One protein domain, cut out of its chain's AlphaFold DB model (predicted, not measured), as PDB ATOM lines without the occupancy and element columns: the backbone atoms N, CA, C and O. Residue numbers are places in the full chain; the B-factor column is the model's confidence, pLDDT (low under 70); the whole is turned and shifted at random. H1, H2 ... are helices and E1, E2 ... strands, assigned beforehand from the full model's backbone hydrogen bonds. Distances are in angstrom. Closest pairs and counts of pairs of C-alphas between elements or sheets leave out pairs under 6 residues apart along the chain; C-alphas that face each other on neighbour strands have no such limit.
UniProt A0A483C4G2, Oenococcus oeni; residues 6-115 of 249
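This is residues 6 to 115 of the 249 residues of a protein of Oenococcus oeni (UniProt A0A483C4G2). A strongly twisted antiparallel sheet of four strands curls round the short helix H3, which lies near the middle of the domain. H1 packs beside H3 on the same face of the sheet, over E1, and H2 covers H1 and H3 on the side away from the sheet. The link of residues 36 to 52 reaches out at one end, its C-alphas lying 7 to 24 A from the mean of all C-alphas. The printed part has 110 residues, with three named helices and four named strands in the order E1 E2 H1 H2 H3 E3 E4; the sheet's order is E1 E2 E3 E4, and the class is mixed, helices and strands. The whole is compact and rounded, with a radius of gyration of the C-alphas of 12.9 A and spans of 36 by 31 by 29 A.

Begin with E1, residues 6 to 13, an edge strand; it forms an antiparallel hairpin with E2, residues 24 to 35, where N 8 and O 32 are 2.8 A apart, within hydrogen-bond range. E2 bends by 80 degrees at residue 31. Next look at H1, residues 53 to 65: it is on the sheet, over E1 and slantwise to the strands at 41 degrees on the local plane, its height of 4.3 A only just above the sheet's level. H2, residues 71 to 85, is not on the sheet; it touches H1 at a steep tilt of 59 degrees, opposite ways, closest at the C-alphas of Ala 58 and Ala 78, 5.1 A. H3, residues 92 to 99, forms a helical hairpin with H2 at a shallow tilt of 31 degrees, closest at the C-alphas of Phe 75 and Thr 98, 6.1 A. H3 touches residues 55 to 59 of H1 alone, at a steep tilt of 42 degrees, the same way; the closest C-alphas are those of Gly 55 and Ile 94, 4.8 A. The packing of the helices is mostly crossed, but only just, with one of three pairs at a shallow tilt. H1 and H3 lie on the same face of the sheet, which curls round H3; the closest C-alphas of E2 and H3 are those of Ser 29 and Ala 96, 5.2 A. Then find E3, residues 102 to 106, antiparallel to E2, with N 25 and O 105 at 2.8 A. E4, residues 112 to 114, the other edge strand, forms an antiparallel hairpin with E3, with N 104 and O 112 at 2.8 A. Every O i to N i+4 pair is within hydrogen-bond range in H1 and H3, and 10 of 11 are in H2.

Find C-alpha 6 at (-20.215, -24.314, -22.648); from there E1 runs 21.7 A to C-alpha 13. E2 measures 28.7 A from C-alpha 24 to 35, H1 18.3 A from 53 to 65, and H2 21.5 A from C-alpha 71 at (-16.704, -25.862, -11.124) to 85. H3 covers 10.4 A, E3 13.2 A, and E4 ends at C-alpha 114, (-32.481, -31.415, -9.501).

Look to the C-alphas of Asn 22 and Glu 44 for the two farthest apart, 38.4 A. The printed part has no cut, and the link from E2 to H1 is long. The mean pLDDT of the printed part of this model is 95.9, and no printed residue is under 70.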
ATOM      1  N   ILE A   6     -19.407 -24.795 -23.774       97.69
ATOM      2  CA  ILE A   6     -20.215 -24.314 -22.648       97.69
ATOM      3  C   ILE A   6     -21.676 -24.225 -23.087       97.69
ATOM      4  O   ILE A   6     -21.945 -23.582 -24.105       97.69
ATOM      5  N   PRO A   7     -22.616 -24.866 -22.374       98.25
ATOM      6  CA  PRO A   7     -24.016 -24.846 -22.763       98.25
ATOM      7  C   PRO A   7     -24.638 -23.468 -22.519       98.25
ATOM      8  O   PRO A   7     -24.288 -22.768 -21.568       98.25
ATOM      9  N   GLY A   8     -25.600 -23.105 -23.360       98.38
ATOM     10  CA  GLY A   8     -26.552 -22.041 -23.078       98.38
ATOM     11  C   GLY A   8     -27.564 -22.460 -22.014       98.38
ATOM     12  O   GLY A   8     -27.517 -23.568 -21.471       98.38
ATOM     13  N   LYS A   9     -28.521 -21.578 -21.735       98.25
ATOM     14  CA  LYS A   9     -29.554 -21.797 -20.717       98.25
ATOM     15  C   LYS A   9     -30.915 -21.249 -21.113       98.25
ATOM     16  O   LYS A   9     -31.020 -20.376 -21.975       98.25
ATOM     17  N   LEU A  10     -31.929 -21.682 -20.377       98.62
ATOM     18  CA  LEU A  10     -33.269 -21.099 -20.326       98.62
ATOM     19  C   LEU A  10     -33.692 -20.937 -18.855       98.62
ATOM     20  O   LEU A  10     -33.174 -21.622 -17.968       98.62
ATOM     21  N   MET A  11     -34.581 -19.982 -18.584       98.62
ATOM     22  CA  MET A  11     -35.168 -19.785 -17.254       98.62
ATOM     23  C   MET A  11     -36.479 -20.557 -17.177       98.62
ATOM     24  O   MET A  11     -37.304 -20.454 -18.080       98.62
ATOM     25  N   LEU A  12     -36.679 -21.301 -16.092       98.69
ATOM     26  CA  LEU A  12     -37.949 -21.963 -15.814       98.69
ATOM     27  C   LEU A  12     -38.842 -21.102 -14.923       98.69
ATOM     28  O   LEU A  12     -40.013 -20.950 -15.230       98.69
ATOM     29  N   ALA A  13     -38.305 -20.527 -13.847       98.75
ATOM     30  CA  ALA A  13     -39.039 -19.639 -12.944       98.75
ATOM     31  C   ALA A  13     -38.073 -18.778 -12.119       98.75
ATOM     32  O   ALA A  13     -36.877 -19.078 -12.042       98.75
ATOM     33  N   GLY A  14     -38.590 -17.741 -11.457       98.44
ATOM     34  CA  GLY A  14     -37.798 -16.844 -10.609       98.44
ATOM     35  C   GLY A  14     -37.200 -15.646 -11.344       98.44
ATOM     36  O   GLY A  14     -36.390 -14.908 -10.777       98.44
ATOM     37  N   GLU A  15     -37.564 -15.435 -12.611       97.00
ATOM     38  CA  GLU A  15     -37.134 -14.265 -13.369       97.00
ATOM     39  C   GLU A  15     -37.490 -12.965 -12.640       97.00
ATOM     40  O   GLU A  15     -38.488 -12.878 -11.922       97.00
ATOM     41  N   TYR A  16     -36.642 -11.948 -12.818       96.44
ATOM     42  CA  TYR A  16     -36.641 -10.683 -12.076       96.44
ATOM     43  C   TYR A  16     -36.371 -10.816 -10.574       96.44
ATOM     44  O   TYR A  16     -35.415 -10.207 -10.100       96.44
ATOM     45  N   ALA A  17     -37.132 -11.629  -9.837       97.62
ATOM     46  CA  ALA A  17     -36.961 -11.811  -8.394       97.62
ATOM     47  C   ALA A  17     -35.526 -12.233  -8.047       97.62
ATOM     48  O   ALA A  17     -34.903 -11.623  -7.185       97.62
ATOM     49  N   VAL A  18     -34.945 -13.172  -8.803       97.56
ATOM     50  CA  VAL A  18     -33.565 -13.649  -8.603       97.56
ATOM     51  C   VAL A  18     -32.493 -12.562  -8.770       97.56
ATOM     52  O   VAL A  18     -31.356 -12.753  -8.348       97.56
ATOM     53  N   THR A  19     -32.797 -11.411  -9.383       95.19
ATOM     54  CA  THR A  19     -31.838 -10.286  -9.448       95.19
ATOM     55  C   THR A  19     -31.578  -9.677  -8.071       95.19
ATOM     56  O   THR A  19     -30.490  -9.159  -7.821       95.19
ATOM     57  N   LEU A  20     -32.530  -9.827  -7.149       95.56
ATOM     58  CA  LEU A  20     -32.396  -9.449  -5.752       95.56
ATOM     59  C   LEU A  20     -31.637 -10.538  -4.977       95.56
ATOM     60  O   LEU A  20     -31.774 -11.736  -5.239       95.56
ATOM     61  N   ALA A  21     -30.817 -10.122  -4.012       95.81
ATOM     62  CA  ALA A  21     -30.070 -11.050  -3.171       95.81
ATOM     63  C   ALA A  21     -31.022 -11.984  -2.409       95.81
ATOM     64  O   ALA A  21     -32.075 -11.559  -1.947       95.81
ATOM     65  N   ASN A  22     -30.617 -13.242  -2.224       97.31
ATOM     66  CA  ASN A  22     -31.359 -14.270  -1.489       97.31
ATOM     67  C   ASN A  22     -32.675 -14.780  -2.103       97.31
ATOM     68  O   ASN A  22     -33.308 -15.632  -1.478       97.31
ATOM     69  N   HIS A  23     -33.042 -14.359  -3.312       98.38
ATOM     70  CA  HIS A  23     -34.223 -14.870  -4.012       98.38
ATOM     71  C   HIS A  23     -33.894 -16.012  -4.973       98.38
ATOM     72  O   HIS A  23     -32.737 -16.201  -5.371       98.38
ATOM     73  N   LEU A  24     -34.916 -16.809  -5.282       98.75
ATOM     74  CA  LEU A  24     -34.790 -18.098  -5.944       98.75
ATOM     75  C   LEU A  24     -35.031 -18.016  -7.454       98.75
ATOM     76  O   LEU A  24     -35.765 -17.166  -7.950       98.75
ATOM     77  N   ALA A  25     -34.450 -18.967  -8.177       98.75
ATOM     78  CA  ALA A  25     -34.803 -19.292  -9.547       98.75
ATOM     79  C   ALA A  25     -34.665 -20.786  -9.820       98.75
ATOM     80  O   ALA A  25     -33.827 -21.471  -9.230       98.75
ATOM     81  N   LEU A  26     -35.444 -21.249 -10.792       98.88
ATOM     82  CA  LEU A  26     -35.171 -22.475 -11.523       98.88
ATOM     83  C   LEU A  26     -34.609 -22.107 -12.891       98.88
ATOM     84  O   LEU A  26     -35.225 -21.371 -13.662       98.88
ATOM     85  N   VAL A  27     -33.424 -22.622 -13.186       98.81
ATOM     86  CA  VAL A  27     -32.704 -22.380 -14.438       98.81
ATOM     87  C   VAL A  27     -32.119 -23.698 -14.916       98.81
ATOM     88  O   VAL A  27     -31.699 -24.517 -14.102       98.81
ATOM     89  N   PHE A  28     -32.094 -23.923 -16.226       98.69
ATOM     90  CA  PHE A  28     -31.516 -25.143 -16.775       98.69
ATOM     91  C   PHE A  28     -30.652 -24.874 -17.997       98.69
ATOM     92  O   PHE A  28     -30.905 -23.944 -18.767       98.69
ATOM     93  N   SER A  29     -29.615 -25.692 -18.169       98.56
ATOM     94  CA  SER A  29     -28.783 -25.657 -19.368       98.56
ATOM     95  C   SER A  29     -29.393 -26.462 -20.506       98.56
ATOM     96  O   SER A  29     -30.060 -27.469 -20.272       98.56
ATOM     97  N   ILE A  30     -29.091 -26.062 -21.735       98.56
ATOM     98  CA  ILE A  30     -29.557 -26.719 -22.959       98.56
ATOM     99  C   ILE A  30     -28.390 -27.252 -23.792       98.56
ATOM    100  O   ILE A  30     -27.261 -26.772 -23.676       98.56
ATOM    101  N   ASP A  31     -28.666 -28.209 -24.668       97.56
ATOM    102  CA  ASP A  31     -27.724 -28.843 -25.602       97.56
ATOM    103  C   ASP A  31     -27.338 -27.954 -26.800       97.56
ATOM    104  O   ASP A  31     -27.097 -28.418 -27.914       97.56
ATOM    105  N   ARG A  32     -27.211 -26.648 -26.561       97.69
ATOM    106  CA  ARG A  32     -26.697 -25.682 -27.528       97.69
ATOM    107  C   ARG A  32     -25.533 -24.934 -26.916       97.69
ATOM    108  O   ARG A  32     -25.674 -24.328 -25.857       97.69
ATOM    109  N   PHE A  33     -24.386 -24.987 -27.578       97.56
ATOM    110  CA  PHE A  33     -23.111 -24.665 -26.952       97.56
ATOM    111  C   PHE A  33     -22.415 -23.501 -27.636       97.56
ATOM    112  O   PHE A  33     -22.456 -23.373 -28.857       97.56
ATOM    113  N   ILE A  34     -21.716 -22.706 -26.835       97.25
ATOM    114  CA  ILE A  34     -20.648 -21.846 -27.327       97.25
ATOM    115  C   ILE A  34     -19.304 -22.567 -27.210       97.25
ATOM    116  O   ILE A  34     -19.132 -23.476 -26.392       97.25
ATOM    117  N   SER A  35     -18.334 -22.118 -27.989       96.31
ATOM    118  CA  SER A  35     -16.937 -22.540 -27.912       96.31
ATOM    119  C   SER A  35     -16.015 -21.377 -28.279       96.31
ATOM    120  O   SER A  35     -16.475 -20.275 -28.586       96.31
ATOM    121  N   LYS A  36     -14.698 -21.616 -28.280       93.62
ATOM    122  CA  LYS A  36     -13.697 -20.618 -28.690       93.62
ATOM    123  C   LYS A  36     -13.979 -20.034 -30.082       93.62
ATOM    124  O   LYS A  36     -13.738 -18.852 -30.302       93.62
ATOM    125  N   ASN A  37     -14.498 -20.849 -31.001       92.06
ATOM    126  CA  ASN A  37     -14.757 -20.448 -32.386       92.06
ATOM    127  C   ASN A  37     -16.190 -19.939 -32.605       92.06
ATOM    128  O   ASN A  37     -16.502 -19.417 -33.670       92.06
ATOM    129  N   TYR A  38     -17.067 -20.094 -31.610       92.25
ATOM    130  CA  TYR A  38     -18.476 -19.734 -31.699       92.25
ATOM    131  C   TYR A  38     -18.948 -19.175 -30.354       92.25
ATOM    132  O   TYR A  38     -19.430 -19.907 -29.494       92.25
ATOM    133  N   SER A  39     -18.759 -17.872 -30.144       91.88
ATOM    134  CA  SER A  39     -18.934 -17.211 -28.838       91.88
ATOM    135  C   SER A  39     -20.364 -16.749 -28.539       91.88
ATOM    136  O   SER A  39     -20.643 -16.265 -27.440       91.88
ATOM    137  N   GLN A  40     -21.285 -16.875 -29.496       94.00
ATOM    138  CA  GLN A  40     -22.670 -16.436 -29.345       94.00
ATOM    139  C   GLN A  40     -23.643 -17.439 -29.945       94.00
ATOM    140  O   GLN A  40     -23.447 -17.905 -31.056       94.00
ATOM    141  N   LEU A  41     -24.747 -17.690 -29.242       94.88
ATOM    142  CA  LEU A  41     -25.863 -18.491 -29.736       94.88
ATOM    143  C   LEU A  41     -26.792 -17.624 -30.597       94.88
ATOM    144  O   LEU A  41     -27.677 -16.929 -30.079       94.88
ATOM    145  N   VAL A  42     -26.559 -17.651 -31.908       96.06
ATOM    146  CA  VAL A  42     -27.251 -16.836 -32.917       96.06
ATOM    147  C   VAL A  42     -27.773 -17.694 -34.065       96.06
ATOM    148  O   VAL A  42     -27.229 -18.763 -34.338       96.06
ATOM    149  N   ASN A  43     -28.813 -17.228 -34.753       94.25
ATOM    150  CA  ASN A  43     -29.240 -17.838 -36.010       94.25
ATOM    151  C   ASN A  43     -28.243 -17.546 -37.149       94.25
ATOM    152  O   ASN A  43     -27.284 -16.794 -36.980       94.25
ATOM    153  N   GLU A  44     -28.513 -18.085 -38.337       92.44
ATOM    154  CA  GLU A  44     -27.690 -17.896 -39.547       92.44
ATOM    155  C   GLU A  44     -27.494 -16.422 -39.947       92.44
ATOM    156  O   GLU A  44     -26.522 -16.078 -40.609       92.44
ATOM    157  N   LYS A  45     -28.397 -15.533 -39.516       93.38
ATOM    158  CA  LYS A  45     -28.341 -14.085 -39.768       93.38
ATOM    159  C   LYS A  45     -27.660 -13.303 -38.636       93.38
ATOM    160  O   LYS A  45     -27.710 -12.076 -38.633       93.38
ATOM    161  N   GLY A  46     -27.077 -13.980 -37.644       94.00
ATOM    162  CA  GLY A  46     -26.431 -13.345 -36.492       94.00
ATOM    163  C   GLY A  46     -27.395 -12.825 -35.415       94.00
ATOM    164  O   GLY A  46     -26.969 -12.148 -34.479       94.00
ATOM    165  N   VAL A  47     -28.691 -13.139 -35.496       95.25
ATOM    166  CA  VAL A  47     -29.688 -12.718 -34.500       95.25
ATOM    167  C   VAL A  47     -29.636 -13.647 -33.292       95.25
ATOM    168  O   VAL A  47     -29.748 -14.865 -33.426       95.25
ATOM    169  N   LYS A  48     -29.487 -13.074 -32.093       95.75
ATOM    170  CA  LYS A  48     -29.404 -13.830 -30.835       95.75
ATOM    171  C   LYS A  48     -30.706 -14.569 -30.536       95.75
ATOM    172  O   LYS A  48     -31.782 -13.984 -30.579       95.75
ATOM    173  N   TYR A  49     -30.571 -15.827 -30.122       96.62
ATOM    174  CA  TYR A  49     -31.705 -16.647 -29.695       96.62
ATOM    175  C   TYR A  49     -32.212 -16.327 -28.279       96.62
ATOM    176  O   TYR A  49     -33.255 -16.832 -27.894       96.62
ATOM    177  N   GLY A  50     -31.474 -15.565 -27.465       95.81
ATOM    178  CA  GLY A  50     -31.837 -15.348 -26.052       95.81
ATOM    179  C   GLY A  50     -31.464 -16.506 -25.113       95.81
ATOM    180  O   GLY A  50     -32.015 -16.643 -24.027       95.81
ATOM    181  N   LEU A  51     -30.501 -17.346 -25.506       97.12
ATOM    182  CA  LEU A  51     -30.120 -18.579 -24.795       97.12
ATOM    183  C   LEU A  51     -28.968 -18.391 -23.787       97.12
ATOM    184  O   LEU A  51     -28.230 -19.323 -23.481       97.12
ATOM    185  N   GLY A  52     -28.769 -17.167 -23.284       95.06
ATOM    186  CA  GLY A  52     -27.773 -16.887 -22.242       95.06
ATOM    187  C   GLY A  52     -26.307 -16.856 -22.698       95.06
ATOM    188  O   GLY A  52     -25.425 -17.119 -21.884       95.06
ATOM    189  N   SER A  53     -26.025 -16.486 -23.956       94.81
ATOM    190  CA  SER A  53     -24.656 -16.410 -24.506       94.81
ATOM    191  C   SER A  53     -23.672 -15.621 -23.632       94.81
ATOM    192  O   SER A  53     -22.513 -15.997 -23.539       94.81
ATOM    193  N   SER A  54     -24.118 -14.538 -22.979       92.81
ATOM    194  CA  SER A  54     -23.253 -13.700 -22.130       92.81
ATOM    195  C   SER A  54     -22.699 -14.471 -20.932       92.81
ATOM    196  O   SER A  54     -21.499 -14.422 -20.671       92.81
ATOM    197  N   GLY A  55     -23.567 -15.189 -20.216       95.06
ATOM    198  CA  GLY A  55     -23.154 -15.976 -19.063       95.06
ATOM    199  C   GLY A  55     -22.297 -17.172 -19.468       95.06
ATOM    200  O   GLY A  55     -21.242 -17.406 -18.879       95.06
ATOM    201  N   ALA A  56     -22.688 -17.862 -20.543       97.38
ATOM    202  CA  ALA A  56     -21.890 -18.945 -21.102       97.38
ATOM    203  C   ALA A  56     -20.486 -18.459 -21.505       97.38
ATOM    204  O   ALA A  56     -19.497 -19.123 -21.199       97.38
ATOM    205  N   TYR A  57     -20.375 -17.278 -22.123       96.62
ATOM    206  CA  TYR A  57     -19.096 -16.704 -22.551       96.62
ATOM    207  C   TYR A  57     -18.181 -16.377 -21.369       96.62
ATOM    208  O   TYR A  57     -16.998 -16.708 -21.407       96.62
ATOM    209  N   ALA A  58     -18.724 -15.814 -20.285       96.38
ATOM    210  CA  ALA A  58     -17.952 -15.584 -19.064       96.38
ATOM    211  C   ALA A  58     -17.380 -16.896 -18.492       96.38
ATOM    212  O   ALA A  58     -16.210 -16.948 -18.108       96.38
ATOM    213  N   VAL A  59     -18.166 -17.979 -18.499       97.50
ATOM    214  CA  VAL A  59     -17.703 -19.312 -18.073       97.50
ATOM    215  C   VAL A  59     -16.644 -19.874 -19.025       97.50
ATOM    216  O   VAL A  59     -15.650 -20.429 -18.557       97.50
ATOM    217  N   LEU A  60     -16.816 -19.713 -20.342       96.88
ATOM    218  CA  LEU A  60     -15.845 -20.154 -21.350       96.88
ATOM    219  C   LEU A  60     -14.485 -19.491 -21.130       96.88
ATOM    220  O   LEU A  60     -13.487 -20.198 -21.017       96.88
ATOM    221  N   MET A  61     -14.456 -18.161 -21.018       95.56
ATOM    222  CA  MET A  61     -13.221 -17.404 -20.798       95.56
ATOM    223  C   MET A  61     -12.534 -17.826 -19.499       95.56
ATOM    224  O   MET A  61     -11.350 -18.154 -19.503       95.56
ATOM    225  N   THR A  62     -13.308 -17.946 -18.418       96.31
ATOM    226  CA  THR A  62     -12.784 -18.386 -17.117       96.31
ATOM    227  C   THR A  62     -12.156 -19.782 -17.208       96.31
ATOM    228  O   THR A  62     -11.058 -19.992 -16.698       96.31
ATOM    229  N   LYS A  63     -12.806 -20.738 -17.891       95.50
ATOM    230  CA  LYS A  63     -12.276 -22.102 -18.081       95.50
ATOM    231  C   LYS A  63     -11.064 -22.155 -19.012       95.50
ATOM    232  O   LYS A  63     -10.197 -22.998 -18.804       95.50
ATOM    233  N   MET A  64     -10.996 -21.290 -20.025       94.06
ATOM    234  CA  MET A  64      -9.844 -21.213 -20.930       94.06
ATOM    235  C   MET A  64      -8.587 -20.711 -20.219       94.06
ATOM    236  O   MET A  64      -7.505 -21.234 -20.469       94.06
ATOM    237  N   GLU A  65      -8.734 -19.738 -19.323       93.62
ATOM    238  CA  GLU A  65      -7.626 -19.202 -18.525       93.62
ATOM    239  C   GLU A  65      -7.268 -20.112 -17.339       93.62
ATOM    240  O   GLU A  65      -6.126 -20.117 -16.889       93.62
ATOM    241  N   ASN A  66      -8.220 -20.920 -16.853       91.50
ATOM    242  CA  ASN A  66      -8.086 -21.665 -15.601       91.50
ATOM    243  C   ASN A  66      -8.579 -23.120 -15.712       91.50
ATOM    244  O   ASN A  66      -9.487 -23.552 -14.996       91.50
ATOM    245  N   SER A  67      -7.978 -23.898 -16.614       83.25
ATOM    246  CA  SER A  67      -8.443 -25.257 -16.952       83.25
ATOM    247  C   SER A  67      -8.470 -26.266 -15.789       83.25
ATOM    248  O   SER A  67      -9.201 -27.252 -15.863       83.25
ATOM    249  N   SER A  68      -7.715 -26.025 -14.712       90.56
ATOM    250  CA  SER A  68      -7.620 -26.908 -13.542       90.56
ATOM    251  C   SER A  68      -8.579 -26.559 -12.398       90.56
ATOM    252  O   SER A  68      -8.585 -27.257 -11.384       90.56
ATOM    253  N   LEU A  69      -9.360 -25.477 -12.505       93.25
ATOM    254  CA  LEU A  69     -10.244 -25.054 -11.419       93.25
ATOM    255  C   LEU A  69     -11.475 -25.949 -11.276       93.25
ATOM    256  O   LEU A  69     -12.038 -26.459 -12.245       93.25
ATOM    257  N   SER A  70     -11.934 -26.066 -10.031       95.75
ATOM    258  CA  SER A  70     -13.212 -26.695  -9.717       95.75
ATOM    259  C   SER A  70     -14.373 -25.902 -10.333       95.75
ATOM    260  O   SER A  70     -14.298 -24.678 -10.465       95.75
ATOM    261  N   ASP A  71     -15.498 -26.562 -10.642       95.12
ATOM    262  CA  ASP A  71     -16.704 -25.862 -11.124       95.12
ATOM    263  C   ASP A  71     -17.179 -24.791 -10.101       95.12
ATOM    264  O   ASP A  71     -17.736 -23.761 -10.484       95.12
ATOM    265  N   LYS A  72     -16.861 -24.959  -8.806       96.56
ATOM    266  CA  LYS A  72     -17.103 -23.967  -7.743       96.56
ATOM    267  C   LYS A  72     -16.328 -22.669  -7.948       96.56
ATOM    268  O   LYS A  72     -16.894 -21.585  -7.792       96.56
ATOM    269  N   ASP A  73     -15.048 -22.774  -8.281       97.44
ATOM    270  CA  ASP A  73     -14.179 -21.613  -8.457       97.44
ATOM    271  C   ASP A  73     -14.371 -20.975  -9.830       97.44
ATOM    272  O   ASP A  73     -14.419 -19.748  -9.917       97.44
ATOM    273  N   ILE A  74     -14.634 -21.784 -10.865       97.88
ATOM    274  CA  ILE A  74     -15.088 -21.282 -12.166       97.88
ATOM    275  C   ILE A  74     -16.357 -20.446 -12.005       97.88
ATOM    276  O   ILE A  74     -16.407 -19.321 -12.494       97.88
ATOM    277  N   PHE A  75     -17.370 -20.953 -11.295       98.00
ATOM    278  CA  PHE A  75     -18.619 -20.220 -11.081       98.00
ATOM    279  C   PHE A  75     -18.374 -18.865 -10.403       98.00
ATOM    280  O   PHE A  75     -18.894 -17.845 -10.854       98.00
ATOM    281  N   ARG A  76     -17.557 -18.839  -9.343       97.25
ATOM    282  CA  ARG A  76     -17.222 -17.604  -8.617       97.25
ATOM    283  C   ARG A  76     -16.523 -16.586  -9.511       97.25
ATOM    284  O   ARG A  76     -16.940 -15.431  -9.547       97.25
ATOM    285  N   GLN A  77     -15.477 -17.003 -10.220       97.19
ATOM    286  CA  GLN A  77     -14.692 -16.107 -11.067       97.19
ATOM    287  C   GLN A  77     -15.503 -15.612 -12.269       97.19
ATOM    288  O   GLN A  77     -15.529 -14.412 -12.532       97.19
ATOM    289  N   ALA A  78     -16.259 -16.496 -12.926       97.38
ATOM    290  CA  ALA A  78     -17.136 -16.123 -14.031       97.38
ATOM    291  C   ALA A  78     -18.246 -15.156 -13.585       97.38
ATOM    292  O   ALA A  78     -18.595 -14.231 -14.320       97.38
ATOM    293  N   LEU A  79     -18.781 -15.319 -12.367       97.12
ATOM    294  CA  LEU A  79     -19.753 -14.387 -11.799       97.12
ATOM    295  C   LEU A  79     -19.136 -13.009 -11.527       97.12
ATOM    296  O   LEU A  79     -19.772 -11.996 -11.823       97.12
ATOM    297  N   ILE A  80     -17.907 -12.954 -11.003       95.00
ATOM    298  CA  ILE A  80     -17.169 -11.695 -10.814       95.00
ATOM    299  C   ILE A  80     -16.969 -11.002 -12.165       95.00
ATOM    300  O   ILE A  80     -17.357  -9.844 -12.314       95.00
ATOM    301  N   LEU A  81     -16.448 -11.725 -13.160       93.19
ATOM    302  CA  LEU A  81     -16.235 -11.215 -14.515       93.19
ATOM    303  C   LEU A  81     -17.541 -10.692 -15.130       93.19
ATOM    304  O   LEU A  81     -17.587  -9.601 -15.697       93.19
ATOM    305  N   SER A  82     -18.642 -11.432 -14.972       94.31
ATOM    306  CA  SER A  82     -19.936 -10.980 -15.479       94.31
ATOM    307  C   SER A  82     -20.436  -9.720 -14.770       94.31
ATOM    308  O   SER A  82     -21.017  -8.863 -15.432       94.31
ATOM    309  N   ARG A  83     -20.234  -9.582 -13.455       93.50
ATOM    310  CA  ARG A  83     -20.710  -8.420 -12.683       93.50
ATOM    311  C   ARG A  83     -19.910  -7.145 -12.934       93.50
ATOM    312  O   ARG A  83     -20.463  -6.066 -12.758       93.50
ATOM    313  N   GLN A  84     -18.672  -7.249 -13.416       91.56
ATOM    314  CA  GLN A  84     -17.901  -6.084 -13.873       91.56
ATOM    315  C   GLN A  84     -18.587  -5.354 -15.039       91.56
ATOM    316  O   GLN A  84     -18.505  -4.135 -15.133       91.56
ATOM    317  N   THR A  85     -19.293  -6.087 -15.907       86.94
ATOM    318  CA  THR A  85     -20.021  -5.511 -17.053       86.94
ATOM    319  C   THR A  85     -21.520  -5.357 -16.790       86.94
ATOM    320  O   THR A  85     -22.154  -4.434 -17.298       86.94
ATOM    321  N   GLN A  86     -22.104  -6.249 -15.986       86.38
ATOM    322  CA  GLN A  86     -23.524  -6.269 -15.639       86.38
ATOM    323  C   GLN A  86     -23.683  -6.420 -14.118       86.38
ATOM    324  O   GLN A  86     -23.924  -7.532 -13.644       86.38
ATOM    325  N   PRO A  87     -23.580  -5.327 -13.335       86.94
ATOM    326  CA  PRO A  87     -23.594  -5.395 -11.866       86.94
ATOM    327  C   PRO A  87     -24.819  -6.114 -11.280       86.94
ATOM    328  O   PRO A  87     -24.724  -6.808 -10.272       86.94
ATOM    329  N   GLN A  88     -25.953  -6.014 -11.971       84.62
ATOM    330  CA  GLN A  88     -27.233  -6.648 -11.642       84.62
ATOM    331  C   GLN A  88     -27.366  -8.113 -12.109       84.62
ATOM    332  O   GLN A  88     -28.448  -8.690 -11.992       84.62
ATOM    333  N   ASN A  89     -26.308  -8.753 -12.632       91.12
ATOM    334  CA  ASN A  89     -26.371 -10.181 -12.948       91.12
ATOM    335  C   ASN A  89     -26.564 -11.003 -11.653       91.12
ATOM    336  O   ASN A  89     -25.727 -10.993 -10.738       91.12
ATOM    337  N   SER A  90     -27.671 -11.747 -11.600       95.00
ATOM    338  CA  SER A  90     -28.013 -12.644 -10.496       95.00
ATOM    339  C   SER A  90     -27.050 -13.819 -10.352       95.00
ATOM    340  O   SER A  90     -26.898 -14.344  -9.253       95.00
ATOM    341  N   GLY A  91     -26.408 -14.242 -11.442       97.12
ATOM    342  CA  GLY A  91     -25.555 -15.423 -11.543       97.12
ATOM    343  C   GLY A  91     -26.282 -16.704 -11.950       97.12
ATOM    344  O   GLY A  91     -25.631 -17.734 -12.088       97.12
ATOM    345  N   ALA A  92     -27.600 -16.671 -12.180       97.75
ATOM    346  CA  ALA A  92     -28.357 -17.863 -12.577       97.75
ATOM    347  C   ALA A  92     -27.890 -18.432 -13.932       97.75
ATOM    348  O   ALA A  92     -27.805 -19.645 -14.119       97.75
ATOM    349  N   ASP A  93     -27.542 -17.560 -14.879       97.06
ATOM    350  CA  ASP A  93     -27.032 -17.954 -16.190       97.06
ATOM    351  C   ASP A  93     -25.619 -18.551 -16.120       97.06
ATOM    352  O   ASP A  93     -25.352 -19.580 -16.747       97.06
ATOM    353  N   ILE A  94     -24.746 -17.959 -15.300       98.25
ATOM    354  CA  ILE A  94     -23.413 -18.483 -14.974       98.25
ATOM    355  C   ILE A  94     -23.531 -19.851 -14.298       98.25
ATOM    356  O   ILE A  94     -22.797 -20.776 -14.649       98.25
ATOM    357  N   ALA A  95     -24.470 -20.007 -13.359       98.38
ATOM    358  CA  ALA A  95     -24.708 -21.261 -12.653       98.38
ATOM    359  C   ALA A  95     -25.110 -22.372 -13.631       98.38
ATOM    360  O   ALA A  95     -24.456 -23.414 -13.666       98.38
ATOM    361  N   ALA A  96     -26.109 -22.133 -14.485       98.31
ATOM    362  CA  ALA A  96     -26.531 -23.101 -15.498       98.31
ATOM    363  C   ALA A  96     -25.400 -23.455 -16.475       98.31
ATOM    364  O   ALA A  96     -25.168 -24.629 -16.751       98.31
ATOM    365  N   SER A  97     -24.640 -22.458 -16.932       98.25
ATOM    366  CA  SER A  97     -23.528 -22.659 -17.871       98.25
ATOM    367  C   SER A  97     -22.341 -23.408 -17.245       98.25
ATOM    368  O   SER A  97     -21.601 -24.102 -17.941       98.25
ATOM    369  N   THR A  98     -22.145 -23.283 -15.929       97.94
ATOM    370  CA  THR A  98     -21.049 -23.940 -15.202       97.94
ATOM    371  C   THR A  98     -21.419 -25.354 -14.779       97.94
ATOM    372  O   THR A  98     -20.688 -26.301 -15.072       97.94
ATOM    373  N   TYR A  99     -22.552 -25.492 -14.087       97.75
ATOM    374  CA  TYR A  99     -22.945 -26.736 -13.442       97.75
ATOM    375  C   TYR A  99     -23.799 -27.618 -14.334       97.75
ATOM    376  O   TYR A  99     -23.759 -28.819 -14.126       97.75
ATOM    377  N   SER A 100     -24.509 -27.092 -15.335       97.75
ATOM    378  CA  SER A 100     -25.471 -27.816 -16.185       97.75
ATOM    379  C   SER A 100     -26.621 -28.523 -15.442       97.75
ATOM    380  O   SER A 100     -26.631 -28.628 -14.215       97.75
ATOM    381  N   GLY A 101     -27.581 -29.052 -16.199       97.69
ATOM    382  CA  GLY A 101     -28.808 -29.660 -15.697       97.69
ATOM    383  C   GLY A 101     -29.835 -28.626 -15.246       97.69
ATOM    384  O   GLY A 101     -29.679 -27.433 -15.507       97.69
ATOM    385  N   LEU A 102     -30.886 -29.091 -14.567       98.69
ATOM    386  CA  LEU A 102     -31.857 -28.235 -13.890       98.69
ATOM    387  C   LEU A 102     -31.339 -27.865 -12.498       98.69
ATOM    388  O   LEU A 102     -30.978 -28.737 -11.708       98.69
ATOM    389  N   LEU A 103     -31.310 -26.570 -12.203       98.75
ATOM    390  CA  LEU A 103     -30.734 -26.022 -10.986       98.75
ATOM    391  C   LEU A 103     -31.770 -25.208 -10.217       98.75
ATOM    392  O   LEU A 103     -32.362 -24.276 -10.766       98.75
ATOM    393  N   LEU A 104     -31.912 -25.512  -8.928       98.81
ATOM    394  CA  LEU A 104     -32.456 -24.584  -7.945       98.81
ATOM    395  C   LEU A 104     -31.328 -23.639  -7.527       98.81
ATOM    396  O   LEU A 104     -30.337 -24.047  -6.921       98.81
ATOM    397  N   TYR A 105     -31.473 -22.367  -7.874       98.75
ATOM    398  CA  TYR A 105     -30.476 -21.340  -7.619       98.75
ATOM    399  C   TYR A 105     -31.025 -20.278  -6.673       98.75
ATOM    400  O   TYR A 105     -32.144 -19.807  -6.845       98.75
ATOM    401  N   LYS A 106     -30.212 -19.864  -5.701       98.62
ATOM    402  CA  LYS A 106     -30.468 -18.708  -4.839       98.62
ATOM    403  C   LYS A 106     -29.369 -17.682  -5.082       98.62
ATOM    404  O   LYS A 106     -28.192 -18.023  -4.967       98.62
ATOM    405  N   ASN A 107     -29.725 -16.435  -5.390       97.75
ATOM    406  CA  ASN A 107     -28.724 -15.396  -5.642       97.75
ATOM    407  C   ASN A 107     -27.828 -15.187  -4.412       97.75
ATOM    408  O   ASN A 107     -28.312 -14.843  -3.330       97.75
ATOM    409  N   GLY A 108     -26.525 -15.414  -4.599       95.69
ATOM    410  CA  GLY A 108     -25.512 -15.387  -3.542       95.69
ATOM    411  C   GLY A 108     -25.154 -16.761  -2.962       95.69
ATOM    412  O   GLY A 108     -24.409 -16.826  -1.991       95.69
ATOM    413  N   SER A 109     -25.669 -17.860  -3.520       97.12
ATOM    414  CA  SER A 109     -25.388 -19.237  -3.080       97.12
ATOM    415  C   SER A 109     -24.911 -20.125  -4.235       97.12
ATOM    416  O   SER A 109     -24.953 -19.731  -5.399       97.12
ATOM    417  N   PHE A 110     -24.449 -21.337  -3.921       97.88
ATOM    418  CA  PHE A 110     -24.229 -22.374  -4.934       97.88
ATOM    419  C   PHE A 110     -25.559 -23.037  -5.317       97.88
ATOM    420  O   PHE A 110     -26.437 -23.142  -4.459       97.88
ATOM    421  N   PRO A 111     -25.726 -23.468  -6.578       97.81
ATOM    422  CA  PRO A 111     -26.952 -24.127  -7.010       97.81
ATOM    423  C   PRO A 111     -27.063 -25.558  -6.462       97.81
ATOM    424  O   PRO A 111     -26.064 -26.266  -6.342       97.81
ATOM    425  N   GLU A 112     -28.292 -26.005  -6.212       97.88
ATOM    426  CA  GLU A 112     -28.640 -27.418  -6.022       97.88
ATOM    427  C   GLU A 112     -29.115 -27.984  -7.362       97.88
ATOM    428  O   GLU A 112     -29.977 -27.395  -8.018       97.88
ATOM    429  N   ARG A 113     -28.570 -29.131  -7.782       97.38
ATOM    430  CA  ARG A 113     -29.063 -29.821  -8.976       97.38
ATOM    431  C   ARG A 113     -30.293 -30.654  -8.636       97.38
ATOM    432  O   ARG A 113     -30.280 -31.430  -7.686       97.38
ATOM    433  N   ILE A 114     -31.303 -30.550  -9.486       96.88
ATOM    434  CA  ILE A 114     -32.481 -31.415  -9.501       96.88
ATOM    435  C   ILE A 114     -32.666 -32.007 -10.911       96.88
ATOM    436  O   ILE A 114     -31.954 -31.651 -11.854       96.88
ATOM    437  N   PHE A 115     -33.610 -32.933 -11.069       97.38
ATOM    438  CA  PHE A 115     -33.821 -33.655 -12.324       97.38
ATOM    439  C   PHE A 115     -35.287 -33.601 -12.729       97.38
ATOM    440  O   PHE A 115     -36.162 -33.881 -11.910       97.38
TER     441      PHE A 115